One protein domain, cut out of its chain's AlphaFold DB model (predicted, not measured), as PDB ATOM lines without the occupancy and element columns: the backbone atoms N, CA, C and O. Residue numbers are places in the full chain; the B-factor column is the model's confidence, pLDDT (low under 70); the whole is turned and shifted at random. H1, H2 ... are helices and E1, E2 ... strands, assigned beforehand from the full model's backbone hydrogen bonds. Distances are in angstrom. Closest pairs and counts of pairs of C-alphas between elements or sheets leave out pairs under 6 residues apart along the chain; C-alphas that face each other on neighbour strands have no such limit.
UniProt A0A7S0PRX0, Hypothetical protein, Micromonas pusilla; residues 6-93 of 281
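This is residues 6 to 93 of the 281 residues of the protein "Hypothetical protein" of Micromonas pusilla (UniProt A0A7S0PRX0). A small, strongly twisted sheet of E3, E4 and E5 has the long helix H3 slanting over one face, and the last turns of H3, residues 86 to 93, stick out. A separate hairpin, E1 and E2, reaches to the opposite end of the longest axis, with short H1 and H2 grazing the sheet. The 88 printed residues hold three helices and five strands, H1 E1 E2 E3 E4 E5 H2 H3, of mixed class. The sheet, order E3 - E4 - E5, is antiparallel; the whole is only just compact, close to loose, with a radius of gyration of the C-alphas of 14.1 A and spans of 46 by 34 by 27 A.

Find C-alpha 6 at (-15.208, -32.078, -1.663), where H1 runs to residue 12. Next come E1, residues 15 to 20, 16.3 A, and E2, 26 to 31, 15.4 A. E3, 33 to 43, 21.0 A, bends by 79 degrees at residue 38. E4, 46 to 53, spans 21.6 A; E5 is 62 to 65 and H2 66 to 71. H3, 75 to 93, runs 28.2 A to C-alpha 93 at (-54.156, -35.107, 2.137).

E3, E4 and E5 form a meander, each strand the antiparallel neighbour of the one before; look for N 48 and O 41 at 2.9 A, and N 49 and O 64 at 2.9 A. H3 makes two layers with it, helix on one face, at a height over the sheet of 8.7 A; the closest C-alphas of E3 and H3, Gly 38 and Val 81, are 5.2 A apart. In hairpin E1 and E2, N 17 and O 29 are 2.8 A apart. Each O i to N i+4 pair is within hydrogen-bond range in H1 and H2, and 14 of 15 in H3.

The C-alphas of Lys 23 and Ser 93, the two farthest apart, are 46.6 A apart. The printed part has no cut and no long link. Residues 22 to 24 and 90 to 92 have pLDDT under 70.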
ATOM      1  N   GLU A   6     -15.571 -30.703  -2.031       77.12
ATOM      2  CA  GLU A   6     -15.208 -32.078  -1.663       77.12
ATOM      3  C   GLU A   6     -16.329 -33.094  -1.945       77.12
ATOM      4  O   GLU A   6     -16.071 -34.202  -2.422       77.12
ATOM      5  N   GLU A   7     -17.586 -32.737  -1.668       77.88
ATOM      6  CA  GLU A   7     -18.740 -33.596  -1.959       77.88
ATOM      7  C   GLU A   7     -18.965 -33.737  -3.466       77.88
ATOM      8  O   GLU A   7     -19.272 -34.831  -3.942       77.88
ATOM      9  N   LYS A   8     -18.770 -32.657  -4.238       78.81
ATOM     10  CA  LYS A   8     -18.864 -32.699  -5.705       78.81
ATOM     11  C   LYS A   8     -17.833 -33.651  -6.300       78.81
ATOM     12  O   LYS A   8     -18.171 -34.395  -7.218       78.81
ATOM     13  N   GLU A   9     -16.605 -33.653  -5.787       77.69
ATOM     14  CA  GLU A   9     -15.564 -34.570  -6.261       77.69
ATOM     15  C   GLU A   9     -15.858 -36.023  -5.871       77.69
ATOM     16  O   GLU A   9     -15.715 -36.912  -6.710       77.69
ATOM     17  N   LYS A  10     -16.375 -36.283  -4.663       78.81
ATOM     18  CA  LYS A  10     -16.802 -37.637  -4.253       78.81
ATOM     19  C   LYS A  10     -17.942 -38.186  -5.116       78.81
ATOM     20  O   LYS A  10     -17.876 -39.330  -5.551       78.81
ATOM     21  N   VAL A  11     -18.937 -37.361  -5.441       79.81
ATOM     22  CA  VAL A  11     -20.091 -37.745  -6.279       79.81
ATOM     23  C   VAL A  11     -19.691 -38.051  -7.731       79.81
ATOM     24  O   VAL A  11     -20.361 -38.827  -8.415       79.81
ATOM     25  N   LYS A  12     -18.588 -37.477  -8.228       80.00
ATOM     26  CA  LYS A  12     -18.072 -37.762  -9.579       80.00
ATOM     27  C   LYS A  12     -17.364 -39.113  -9.685       80.00
ATOM     28  O   LYS A  12     -17.198 -39.604 -10.803       80.00
ATOM     29  N   GLN A  13     -16.938 -39.703  -8.568       81.75
ATOM     30  CA  GLN A  13     -16.183 -40.951  -8.589       81.75
ATOM     31  C   GLN A  13     -17.080 -42.138  -8.964       81.75
ATOM     32  O   GLN A  13     -18.216 -42.240  -8.495       81.75
ATOM     33  N   PRO A  14     -16.592 -43.062  -9.810       83.81
ATOM     34  CA  PRO A  14     -17.318 -44.283 -10.101       83.81
ATOM     35  C   PRO A  14     -17.346 -45.175  -8.857       83.81
ATOM     36  O   PRO A  14     -16.330 -45.398  -8.198       83.81
ATOM     37  N   VAL A  15     -18.518 -45.715  -8.565       85.19
ATOM     38  CA  VAL A  15     -18.773 -46.609  -7.440       85.19
ATOM     39  C   VAL A  15     -18.814 -48.056  -7.926       85.19
ATOM     40  O   VAL A  15     -19.187 -48.346  -9.066       85.19
ATOM     41  N   THR A  16     -18.392 -48.976  -7.065       81.81
ATOM     42  CA  THR A  16     -18.320 -50.399  -7.405       81.81
ATOM     43  C   THR A  16     -19.627 -51.093  -7.040       81.81
ATOM     44  O   THR A  16     -20.050 -51.046  -5.883       81.81
ATOM     45  N   PHE A  17     -20.223 -51.784  -8.007       79.38
ATOM     46  CA  PHE A  17     -21.372 -52.661  -7.813       79.38
ATOM     47  C   PHE A  17     -20.988 -54.111  -8.055       79.38
ATOM     48  O   PHE A  17     -20.179 -54.415  -8.930       79.38
ATOM     49  N   GLU A  18     -21.596 -54.997  -7.278       77.38
ATOM     50  CA  GLU A  18     -21.570 -56.434  -7.526       77.38
ATOM     51  C   GLU A  18     -22.839 -56.785  -8.301       77.38
ATOM     52  O   GLU A  18     -23.949 -56.464  -7.869       77.38
ATOM     53  N   ILE A  19     -22.663 -57.367  -9.482       76.00
ATOM     54  CA  ILE A  19     -23.742 -57.904 -10.305       76.00
ATOM     55  C   ILE A  19     -23.625 -59.413 -10.260       76.00
ATOM     56  O   ILE A  19     -22.527 -59.954 -10.352       76.00
ATOM     57  N   GLU A  20     -24.757 -60.070 -10.084       73.44
ATOM     58  CA  GLU A  20     -24.862 -61.514 -10.163       73.44
ATOM     59  C   GLU A  20     -25.434 -61.864 -11.537       73.44
ATOM     60  O   GLU A  20     -26.500 -61.369 -11.904       73.44
ATOM     61  N   ASP A  21     -24.687 -62.642 -12.320       71.44
ATOM     62  CA  ASP A  21     -25.171 -63.168 -13.599       71.44
ATOM     63  C   ASP A  21     -26.230 -64.259 -13.359       71.44
ATOM     64  O   ASP A  21     -26.301 -64.833 -12.273       71.44
ATOM     65  N   GLU A  22     -26.980 -64.647 -14.398       66.81
ATOM     66  CA  GLU A  22     -27.999 -65.725 -14.370       66.81
ATOM     67  C   GLU A  22     -27.477 -67.083 -13.843       66.81
ATOM     68  O   GLU A  22     -28.252 -67.984 -13.538       66.81
ATOM     69  N   LYS A  23     -26.152 -67.235 -13.721       69.12
ATOM     70  CA  LYS A  23     -25.455 -68.420 -13.200       69.12
ATOM     71  C   LYS A  23     -24.924 -68.261 -11.763       69.12
ATOM     72  O   LYS A  23     -24.151 -69.106 -11.322       69.12
ATOM     73  N   GLY A  24     -25.269 -67.182 -11.052       68.19
ATOM     74  CA  GLY A  24     -24.825 -66.925  -9.670       68.19
ATOM     75  C   GLY A  24     -23.389 -66.393  -9.536       68.19
ATOM     76  O   GLY A  24     -22.848 -66.288  -8.434       68.19
ATOM     77  N   ASN A  25     -22.733 -66.055 -10.650       74.62
ATOM     78  CA  ASN A  25     -21.370 -65.522 -10.635       74.62
ATOM     79  C   ASN A  25     -21.385 -64.017 -10.351       74.62
ATOM     80  O   ASN A  25     -22.039 -63.253 -11.057       74.62
ATOM     81  N   LYS A  26     -20.623 -63.589  -9.338       78.00
ATOM     82  CA  LYS A  26     -20.530 -62.183  -8.923       78.00
ATOM     83  C   LYS A  26     -19.422 -61.459  -9.681       78.00
ATOM     84  O   LYS A  26     -18.240 -61.706  -9.444       78.00
ATOM     85  N   THR A  27     -19.787 -60.521 -10.547       78.75
ATOM     86  CA  THR A  27     -18.856 -59.632 -11.248       78.75
ATOM     87  C   THR A  27     -18.870 -58.236 -10.627       78.75
ATOM     88  O   THR A  27     -19.910 -57.710 -10.229       78.75
ATOM     89  N   LYS A  28     -17.686 -57.623 -10.494       81.94
ATOM     90  CA  LYS A  28     -17.541 -56.253  -9.981       81.94
ATOM     91  C   LYS A  28     -17.472 -55.279 -11.145       81.94
ATOM     92  O   LYS A  28     -16.505 -55.292 -11.901       81.94
ATOM     93  N   VAL A  29     -18.457 -54.398 -11.245       83.69
ATOM     94  CA  VAL A  29     -18.494 -53.323 -12.242       83.69
ATOM     95  C   VAL A  29     -18.359 -51.965 -11.570       83.69
ATOM     96  O   VAL A  29     -18.774 -51.776 -10.429       83.69
ATOM     97  N   LYS A  30     -17.763 -51.006 -12.279       84.62
ATOM     98  CA  LYS A  30     -17.638 -49.620 -11.822       84.62
ATOM     99  C   LYS A  30     -18.578 -48.741 -12.631       84.62
ATOM    100  O   LYS A  30     -18.379 -48.593 -13.833       84.62
ATOM    101  N   TRP A  31     -19.559 -48.140 -11.972       86.38
ATOM    102  CA  TRP A  31     -20.528 -47.245 -12.600       86.38
ATOM    103  C   TRP A  31     -20.573 -45.910 -11.879       86.38
ATOM    104  O   TRP A  31     -20.329 -45.826 -10.680       86.38
ATOM    105  N   ARG A  32     -20.898 -44.848 -12.610       87.31
ATOM    106  CA  ARG A  32     -21.081 -43.521 -12.030       87.31
ATOM    107  C   ARG A  32     -22.567 -43.247 -11.847       87.31
ATOM    108  O   ARG A  32     -23.340 -43.394 -12.793       87.31
ATOM    109  N   ILE A  33     -22.947 -42.835 -10.642       88.44
ATOM    110  CA  ILE A  33     -24.310 -42.394 -10.340       88.44
ATOM    111  C   ILE A  33     -24.504 -41.000 -10.944       88.44
ATOM    112  O   ILE A  33     -23.679 -40.110 -10.748       88.44
ATOM    113  N   GLU A  34     -25.588 -40.825 -11.692       86.62
ATOM    114  CA  GLU A  34     -26.002 -39.534 -12.240       86.62
ATOM    115  C   GLU A  34     -26.864 -38.776 -11.233       86.62
ATOM    116  O   GLU A  34     -26.577 -37.628 -10.897       86.62
ATOM    117  N   LYS A  35     -27.918 -39.431 -10.732       88.12
ATOM    118  CA  LYS A  35     -28.873 -38.853  -9.784       88.12
ATOM    119  C   LYS A  35     -29.647 -39.933  -9.034       88.12
ATOM    120  O   LYS A  35     -29.708 -41.085  -9.461       88.12
ATOM    121  N   LEU A  36     -30.291 -39.523  -7.946       90.06
ATOM    122  CA  LEU A  36     -31.339 -40.303  -7.295       90.06
ATOM    123  C   LEU A  36     -32.689 -39.887  -7.900       90.06
ATOM    124  O   LEU A  36     -32.988 -38.696  -7.994       90.06
ATOM    125  N   THR A  37     -33.491 -40.854  -8.339       83.38
ATOM    126  CA  THR A  37     -34.736 -40.633  -9.110       83.38
ATOM    127  C   THR A  37     -35.957 -40.352  -8.237       83.38
ATOM    128  O   THR A  37     -36.979 -39.894  -8.743       83.38
ATOM    129  N   GLY A  38     -35.841 -40.556  -6.922       81.25
ATOM    130  CA  GLY A  38     -36.897 -40.286  -5.944       81.25
ATOM    131  C   GLY A  38     -37.597 -41.535  -5.408       81.25
ATOM    132  O   GLY A  38     -38.383 -41.423  -4.471       81.25
ATOM    133  N   GLY A  39     -37.302 -42.718  -5.957       85.06
ATOM    134  CA  GLY A  39     -37.739 -43.988  -5.390       85.06
ATOM    135  C   GLY A  39     -37.060 -44.245  -4.045       85.06
ATOM    136  O   GLY A  39     -35.833 -44.198  -3.937       85.06
ATOM    137  N   ARG A  40     -37.858 -44.526  -3.015       90.06
ATOM    138  CA  ARG A  40     -37.396 -44.904  -1.678       90.06
ATOM    139  C   ARG A  40     -38.197 -46.112  -1.220       90.06
ATOM    140  O   ARG A  40     -39.422 -46.092  -1.280       90.06
ATOM    141  N   LYS A  41     -37.515 -47.142  -0.728       89.00
ATOM    142  CA  LYS A  41     -38.160 -48.309  -0.118       89.00
ATOM    143  C   LYS A  41     -37.486 -48.661   1.199       89.00
ATOM    144  O   LYS A  41     -36.283 -48.468   1.367       89.00
ATOM    145  N   GLN A  42     -38.265 -49.184   2.133       87.62
ATOM    146  CA  GLN A  42     -37.749 -49.675   3.402       87.62
ATOM    147  C   GLN A  42     -37.576 -51.190   3.318       87.62
ATOM    148  O   GLN A  42     -38.546 -51.921   3.134       87.62
ATOM    149  N   VAL A  43     -36.338 -51.663   3.454       85.56
ATOM    150  CA  VAL A  43     -36.010 -53.091   3.479       85.56
ATOM    151  C   VAL A  43     -35.493 -53.429   4.873       85.56
ATOM    152  O   VAL A  43     -34.404 -53.025   5.278       85.56
ATOM    153  N   LYS A  44     -36.289 -54.182   5.640       82.69
ATOM    154  CA  LYS A  44     -36.015 -54.484   7.056       82.69
ATOM    155  C   LYS A  44     -35.801 -53.191   7.871       82.69
ATOM    156  O   LYS A  44     -36.750 -52.442   8.090       82.69
ATOM    157  N   LYS A  45     -34.571 -52.947   8.338       82.56
ATOM    158  CA  LYS A  45     -34.178 -51.782   9.153       82.56
ATOM    159  C   LYS A  45     -33.425 -50.707   8.359       82.56
ATOM    160  O   LYS A  45     -33.053 -49.701   8.949       82.56
ATOM    161  N   GLU A  46     -33.185 -50.905   7.064       85.50
ATOM    162  CA  GLU A  46     -32.434 -49.955   6.240       85.50
ATOM    163  C   GLU A  46     -33.309 -49.392   5.115       85.50
ATOM    164  O   GLU A  46     -34.183 -50.062   4.561       85.50
ATOM    165  N   VAL A  47     -33.086 -48.119   4.804       89.75
ATOM    166  CA  VAL A  47     -33.731 -47.438   3.685       89.75
ATOM    167  C   VAL A  47     -32.857 -47.618   2.451       89.75
ATOM    168  O   VAL A  47     -31.648 -47.384   2.503       89.75
ATOM    169  N   GLU A  48     -33.468 -48.001   1.337       92.50
ATOM    170  CA  GLU A  48     -32.816 -48.033   0.033       92.50
ATOM    171  C   GLU A  48     -33.392 -46.954  -0.884       92.50
ATOM    172  O   GLU A  48     -34.603 -46.714  -0.901       92.50
ATOM    173  N   TYR A  49     -32.514 -46.334  -1.668       92.81
ATOM    174  CA  TYR A  49     -32.842 -45.280  -2.622       92.81
ATOM    175  C   TYR A  49     -32.587 -45.771  -4.042       92.81
ATOM    176  O   TYR A  49     -31.608 -46.474  -4.301       92.81
ATOM    177  N   GLU A  50     -33.463 -45.385  -4.959       92.31
ATOM    178  CA  GLU A  50     -33.323 -45.655  -6.382       92.31
ATOM    179  C   GLU A  50     -32.283 -44.707  -7.000       92.31
ATOM    180  O   GLU A  50     -32.379 -43.479  -6.883       92.31
ATOM    181  N   VAL A  51     -31.276 -45.289  -7.652       91.94
ATOM    182  CA  VAL A  51     -30.204 -44.564  -8.339       91.94
ATOM    183  C   VAL A  51     -30.268 -44.802  -9.840       91.94
ATOM    184  O   VAL A  51     -30.464 -45.931 -10.295       91.94
ATOM    185  N   GLN A  52     -30.037 -43.731 -10.596       90.19
ATOM    186  CA  GLN A  52     -29.833 -43.762 -12.038       90.19
ATOM    187  C   GLN A  52     -28.350 -43.556 -12.354       90.19
ATOM    188  O   GLN A  52     -27.679 -42.714 -11.747       90.19
ATOM    189  N   PHE A  53     -27.841 -44.327 -13.309       89.44
ATOM    190  CA  PHE A  53     -26.444 -44.292 -13.733       89.44
ATOM    191  C   PHE A  53     -26.260 -43.476 -15.010       89.44
ATOM    192  O   PHE A  53     -27.130 -43.466 -15.881       89.44
ATOM    193  N   VAL A  54     -25.097 -42.835 -15.133       86.00
ATOM    194  CA  VAL A  54     -24.757 -42.003 -16.294       86.00
ATOM    195  C   VAL A  54     -24.783 -42.850 -17.568       86.00
ATOM    196  O   VAL A  54     -24.066 -43.846 -17.667       86.00
ATOM    197  N   GLY A  55     -25.584 -42.431 -18.550       82.56
ATOM    198  CA  GLY A  55     -25.668 -43.085 -19.859       82.56
ATOM    199  C   GLY A  55     -26.461 -44.396 -19.877       82.56
ATOM    200  O   GLY A  55     -26.431 -45.099 -20.884       82.56
ATOM    201  N   MET A  56     -27.169 -44.733 -18.793       83.06
ATOM    202  CA  MET A  56     -28.042 -45.908 -18.732       83.06
ATOM    203  C   MET A  56     -29.521 -45.525 -18.777       83.06
ATOM    204  O   MET A  56     -29.935 -44.461 -18.310       83.06
ATOM    205  N   SER A  57     -30.327 -46.424 -19.343       84.12
ATOM    206  CA  SER A  57     -31.781 -46.274 -19.378       84.12
ATOM    207  C   SER A  57     -32.401 -46.401 -17.984       84.12
ATOM    208  O   SER A  57     -31.805 -46.988 -17.080       84.12
ATOM    209  N   TYR A  58     -33.638 -45.925 -17.836       78.50
ATOM    210  CA  TYR A  58     -34.393 -46.019 -16.583       78.50
ATOM    211  C   TYR A  58     -34.593 -47.472 -16.102       78.50
ATOM    212  O   TYR A  58     -34.583 -47.737 -14.905       78.50
ATOM    213  N   ASN A  59     -34.675 -48.443 -17.019       82.69
ATOM    214  CA  ASN A  59     -34.820 -49.864 -16.673       82.69
ATOM    215  C   ASN A  59     -33.579 -50.448 -15.975       82.69
ATOM    216  O   ASN A  59     -33.638 -51.533 -15.405       82.69
ATOM    217  N   SER A  60     -32.447 -49.744 -16.030       83.50
ATOM    218  CA  SER A  60     -31.192 -50.142 -15.391       83.50
ATOM    219  C   SER A  60     -31.013 -49.537 -13.995       83.50
ATOM    220  O   SER A  60     -29.955 -49.718 -13.386       83.50
ATOM    221  N   ASN A  61     -32.016 -48.815 -13.483       89.06
ATOM    222  CA  ASN A  61     -31.976 -48.255 -12.141       89.06
ATOM    223  C   ASN A  61     -31.852 -49.360 -11.091       89.06
ATOM    224  O   ASN A  61     -32.429 -50.443 -11.210       89.06
ATOM    225  N   LYS A  62     -31.103 -49.073 -10.027       88.62
ATOM    226  CA  LYS A  62     -30.929 -50.003  -8.908       88.62
ATOM    227  C   LYS A  62     -31.261 -49.334  -7.589       88.62
ATOM    228  O   LYS A  62     -31.115 -48.127  -7.435       88.62
ATOM    229  N   TYR A  63     -31.674 -50.143  -6.624       90.69
ATOM    230  CA  TYR A  63     -31.831 -49.701  -5.248       90.69
ATOM    231  C   TYR A  63     -30.525 -49.903  -4.487       90.69
ATOM    232  O   TYR A  63     -29.902 -50.963  -4.566       90.69
ATOM    233  N   VAL A  64     -30.100 -48.867  -3.772       90.44
ATOM    234  CA  VAL A  64     -28.860 -48.856  -2.996       90.44
ATOM    235  C   VAL A  64     -29.162 -48.408  -1.578       90.44
ATOM    236  O   VAL A  64     -29.896 -47.445  -1.363       90.44
ATOM    237  N   SER A  65     -28.571 -49.098  -0.608       91.19
ATOM    238  CA  SER A  65     -28.776 -48.801   0.803       91.19
ATOM    239  C   SER A  65     -28.190 -47.447   1.223       91.19
ATOM    240  O   SER A  65     -27.151 -47.003   0.715       91.19
ATOM    241  N   ALA A  66     -28.847 -46.810   2.194       89.75
ATOM    242  CA  ALA A  66     -28.442 -45.536   2.780       89.75
ATOM    243  C   ALA A  66     -26.977 -45.541   3.245       89.75
ATOM    244  O   ALA A  66     -26.234 -44.595   2.979       89.75
ATOM    245  N   SER A  67     -26.526 -46.633   3.872       89.50
ATOM    246  CA  SER A  67     -25.156 -46.741   4.386       89.50
ATOM    247  C   SER A  67     -24.105 -46.707   3.276       89.50
ATOM    248  O   SER A  67     -23.015 -46.167   3.471       89.50
ATOM    249  N   LYS A  68     -24.400 -47.285   2.103       89.75
ATOM    250  CA  LYS A  68     -23.481 -47.258   0.954       89.75
ATOM    251  C   LYS A  68     -23.443 -45.870   0.321       89.75
ATOM    252  O   LYS A  68     -22.361 -45.346   0.074       89.75
ATOM    253  N   LEU A  69     -24.606 -45.249   0.134       89.12
ATOM    254  CA  LEU A  69     -24.716 -43.906  -0.438       89.12
ATOM    255  C   LEU A  69     -24.039 -42.839   0.429       89.12
ATOM    256  O   LEU A  69     -23.338 -41.979  -0.105       89.12
ATOM    257  N   ALA A  70     -24.164 -42.935   1.754       89.12
ATOM    258  CA  ALA A  70     -23.473 -42.047   2.686       89.12
ATOM    259  C   ALA A  70     -21.943 -42.157   2.558       89.12
ATOM    260  O   ALA A  70     -21.255 -41.138   2.482       89.12
ATOM    261  N   LYS A  71     -21.402 -43.380   2.438       87.94
ATOM    262  CA  LYS A  71     -19.960 -43.606   2.205       87.94
ATOM    263  C   LYS A  71     -19.472 -42.995   0.890       87.94
ATOM    264  O   LYS A  71     -18.328 -42.559   0.812       87.94
ATOM    265  N   TRP A  72     -20.330 -42.950  -0.123       86.69
ATOM    266  CA  TRP A  72     -20.028 -42.367  -1.433       86.69
ATOM    267  C   TRP A  72     -20.307 -40.855  -1.518       86.69
ATOM    268  O   TRP A  72     -20.094 -40.258  -2.567       86.69
ATOM    269  N   GLY A  73     -20.754 -40.215  -0.429       86.38
ATOM    270  CA  GLY A  73     -20.980 -38.765  -0.373       86.38
ATOM    271  C   GLY A  73     -22.356 -38.298  -0.864       86.38
ATOM    272  O   GLY A  73     -22.550 -37.109  -1.100       86.38
ATOM    273  N   PHE A  74     -23.339 -39.194  -0.996       87.31
ATOM    274  CA  PHE A  74     -24.684 -38.859  -1.491       87.31
ATOM    275  C   PHE A  74     -25.671 -38.423  -0.395       87.31
ATOM    276  O   PHE A  74     -26.862 -38.291  -0.671       87.31
ATOM    277  N   THR A  75     -25.208 -38.122   0.821       88.62
ATOM    278  CA  THR A  75     -26.061 -37.759   1.970       88.62
ATOM    279  C   THR A  75     -27.025 -36.605   1.667       88.62
ATOM    280  O   THR A  75     -28.214 -36.698   1.958       88.62
ATOM    281  N   LYS A  76     -26.555 -35.534   1.010       88.56
ATOM    282  CA  LYS A  76     -27.412 -34.395   0.628       88.56
ATOM    283  C   LYS A  76     -28.447 -34.759  -0.439       88.56
ATOM    284  O   LYS A  76     -29.557 -34.242  -0.418       88.56
ATOM    285  N   HIS A  77     -28.106 -35.660  -1.360       88.31
ATOM    286  CA  HIS A  77     -29.043 -36.129  -2.383       88.31
ATOM    287  C   HIS A  77     -30.140 -37.003  -1.770       88.31
ATOM    288  O   HIS A  77     -31.297 -36.877  -2.158       88.31
ATOM    289  N   MET A  78     -29.784 -37.845  -0.795       89.50
ATOM    290  CA  MET A  78     -30.750 -38.624  -0.019       89.50
ATOM    291  C   MET A  78     -31.721 -37.705   0.723       89.50
ATOM    292  O   MET A  78     -32.925 -37.901   0.603       89.50
ATOM    293  N   LEU A  79     -31.218 -36.649   1.378       88.50
ATOM    294  CA  LEU A  79     -32.061 -35.662   2.062       88.50
ATOM    295  C   LEU A  79     -33.094 -35.030   1.115       88.50
ATOM    296  O   LEU A  79     -34.263 -34.937   1.463       88.50
ATOM    297  N   VAL A  80     -32.687 -34.650  -0.101       88.19
ATOM    298  CA  VAL A  80     -33.604 -34.080  -1.107       88.19
ATOM    299  C   VAL A  80     -34.679 -35.087  -1.530       88.19
ATOM    300  O   VAL A  80     -35.816 -34.702  -1.801       88.19
ATOM    301  N   VAL A  81     -34.344 -36.377  -1.621       89.00
ATOM    302  CA  VAL A  81     -35.340 -37.421  -1.902       89.00
ATOM    303  C   VAL A  81     -36.296 -37.585  -0.724       89.00
ATOM    304  O   VAL A  81     -37.504 -37.623  -0.940       89.00
ATOM    305  N   ASP A  82     -35.778 -37.638   0.500       88.56
ATOM    306  CA  ASP A  82     -36.594 -37.769   1.709       88.56
ATOM    307  C   ASP A  82     -37.552 -36.586   1.877       88.56
ATOM    308  O   ASP A  82     -38.734 -36.794   2.144       88.56
ATOM    309  N   GLU A  83     -37.077 -35.366   1.626       85.19
ATOM    310  CA  GLU A  83     -37.887 -34.148   1.623       85.19
ATOM    311  C   GLU A  83     -39.021 -34.234   0.594       85.19
ATOM    312  O   GLU A  83     -40.178 -33.992   0.927       85.19
ATOM    313  N   LYS A  84     -38.728 -34.660  -0.641       84.62
ATOM    314  CA  LYS A  84     -39.751 -34.834  -1.687       84.62
ATOM    315  C   LYS A  84     -40.780 -35.902  -1.336       84.62
ATOM    316  O   LYS A  84     -41.958 -35.733  -1.642       84.62
ATOM    317  N   VAL A  85     -40.351 -37.013  -0.738       84.69
ATOM    318  CA  VAL A  85     -41.256 -38.087  -0.305       84.69
ATOM    319  C   VAL A  85     -42.160 -37.592   0.825       84.69
ATOM    320  O   VAL A  85     -43.366 -37.819   0.766       84.69
ATOM    321  N   ALA A  86     -41.607 -36.866   1.802       81.19
ATOM    322  CA  ALA A  86     -42.373 -36.266   2.892       81.19
ATOM    323  C   ALA A  86     -43.382 -35.223   2.381       81.19
ATOM    324  O   ALA A  86     -44.561 -35.291   2.722       81.19
ATOM    325  N   GLN A  87     -42.955 -34.318   1.495       78.00
ATOM    326  CA  GLN A  87     -43.834 -33.321   0.871       78.00
ATOM    327  C   GLN A  87     -44.955 -33.976   0.065       78.00
ATOM    328  O   GLN A  87     -46.103 -33.549   0.144       78.00
ATOM    329  N   ARG A  88     -44.646 -35.032  -0.696       79.06
ATOM    330  CA  ARG A  88     -45.655 -35.760  -1.469       79.06
ATOM    331  C   ARG A  88     -46.680 -36.432  -0.555       79.06
ATOM    332  O   ARG A  88     -47.862 -36.379  -0.866       79.06
ATOM    333  N   ALA A  89     -46.243 -37.031   0.552       75.25
ATOM    334  CA  ALA A  89     -47.149 -37.645   1.520       75.25
ATOM    335  C   ALA A  89     -48.146 -36.624   2.101       75.25
ATOM    336  O   ALA A  89     -49.333 -36.926   2.158       75.25
ATOM    337  N   GLY A  90     -47.692 -35.411   2.442       69.62
ATOM    338  CA  GLY A  90     -48.573 -34.332   2.914       69.62
ATOM    339  C   GLY A  90     -49.453 -33.713   1.817       69.62
ATOM    340  O   GLY A  90     -50.595 -33.343   2.067       69.62
ATOM    341  N   ALA A  91     -48.974 -33.644   0.573       69.38
ATOM    342  CA  ALA A  91     -49.748 -33.084  -0.539       69.38
ATOM    343  C   ALA A  91     -50.944 -33.960  -0.957       69.38
ATOM    344  O   ALA A  91     -51.891 -33.447  -1.551       69.38
ATOM    345  N   PHE A  92     -50.918 -35.265  -0.662       66.94
ATOM    346  CA  PHE A  92     -52.057 -36.145  -0.931       66.94
ATOM    347  C   PHE A  92     -53.254 -35.861  -0.021       66.94
ATOM    348  O   PHE A  92     -54.379 -36.026  -0.474       66.94
ATOM    349  N   SER A  93     -53.047 -35.421   1.223       71.94
ATOM    350  CA  SER A  93     -54.156 -35.107   2.137       71.94
ATOM    351  C   SER A  93     -54.892 -33.815   1.779       71.94
ATOM    352  O   SER A  93     -56.095 -33.715   2.013       71.94
TER     353      SER A  93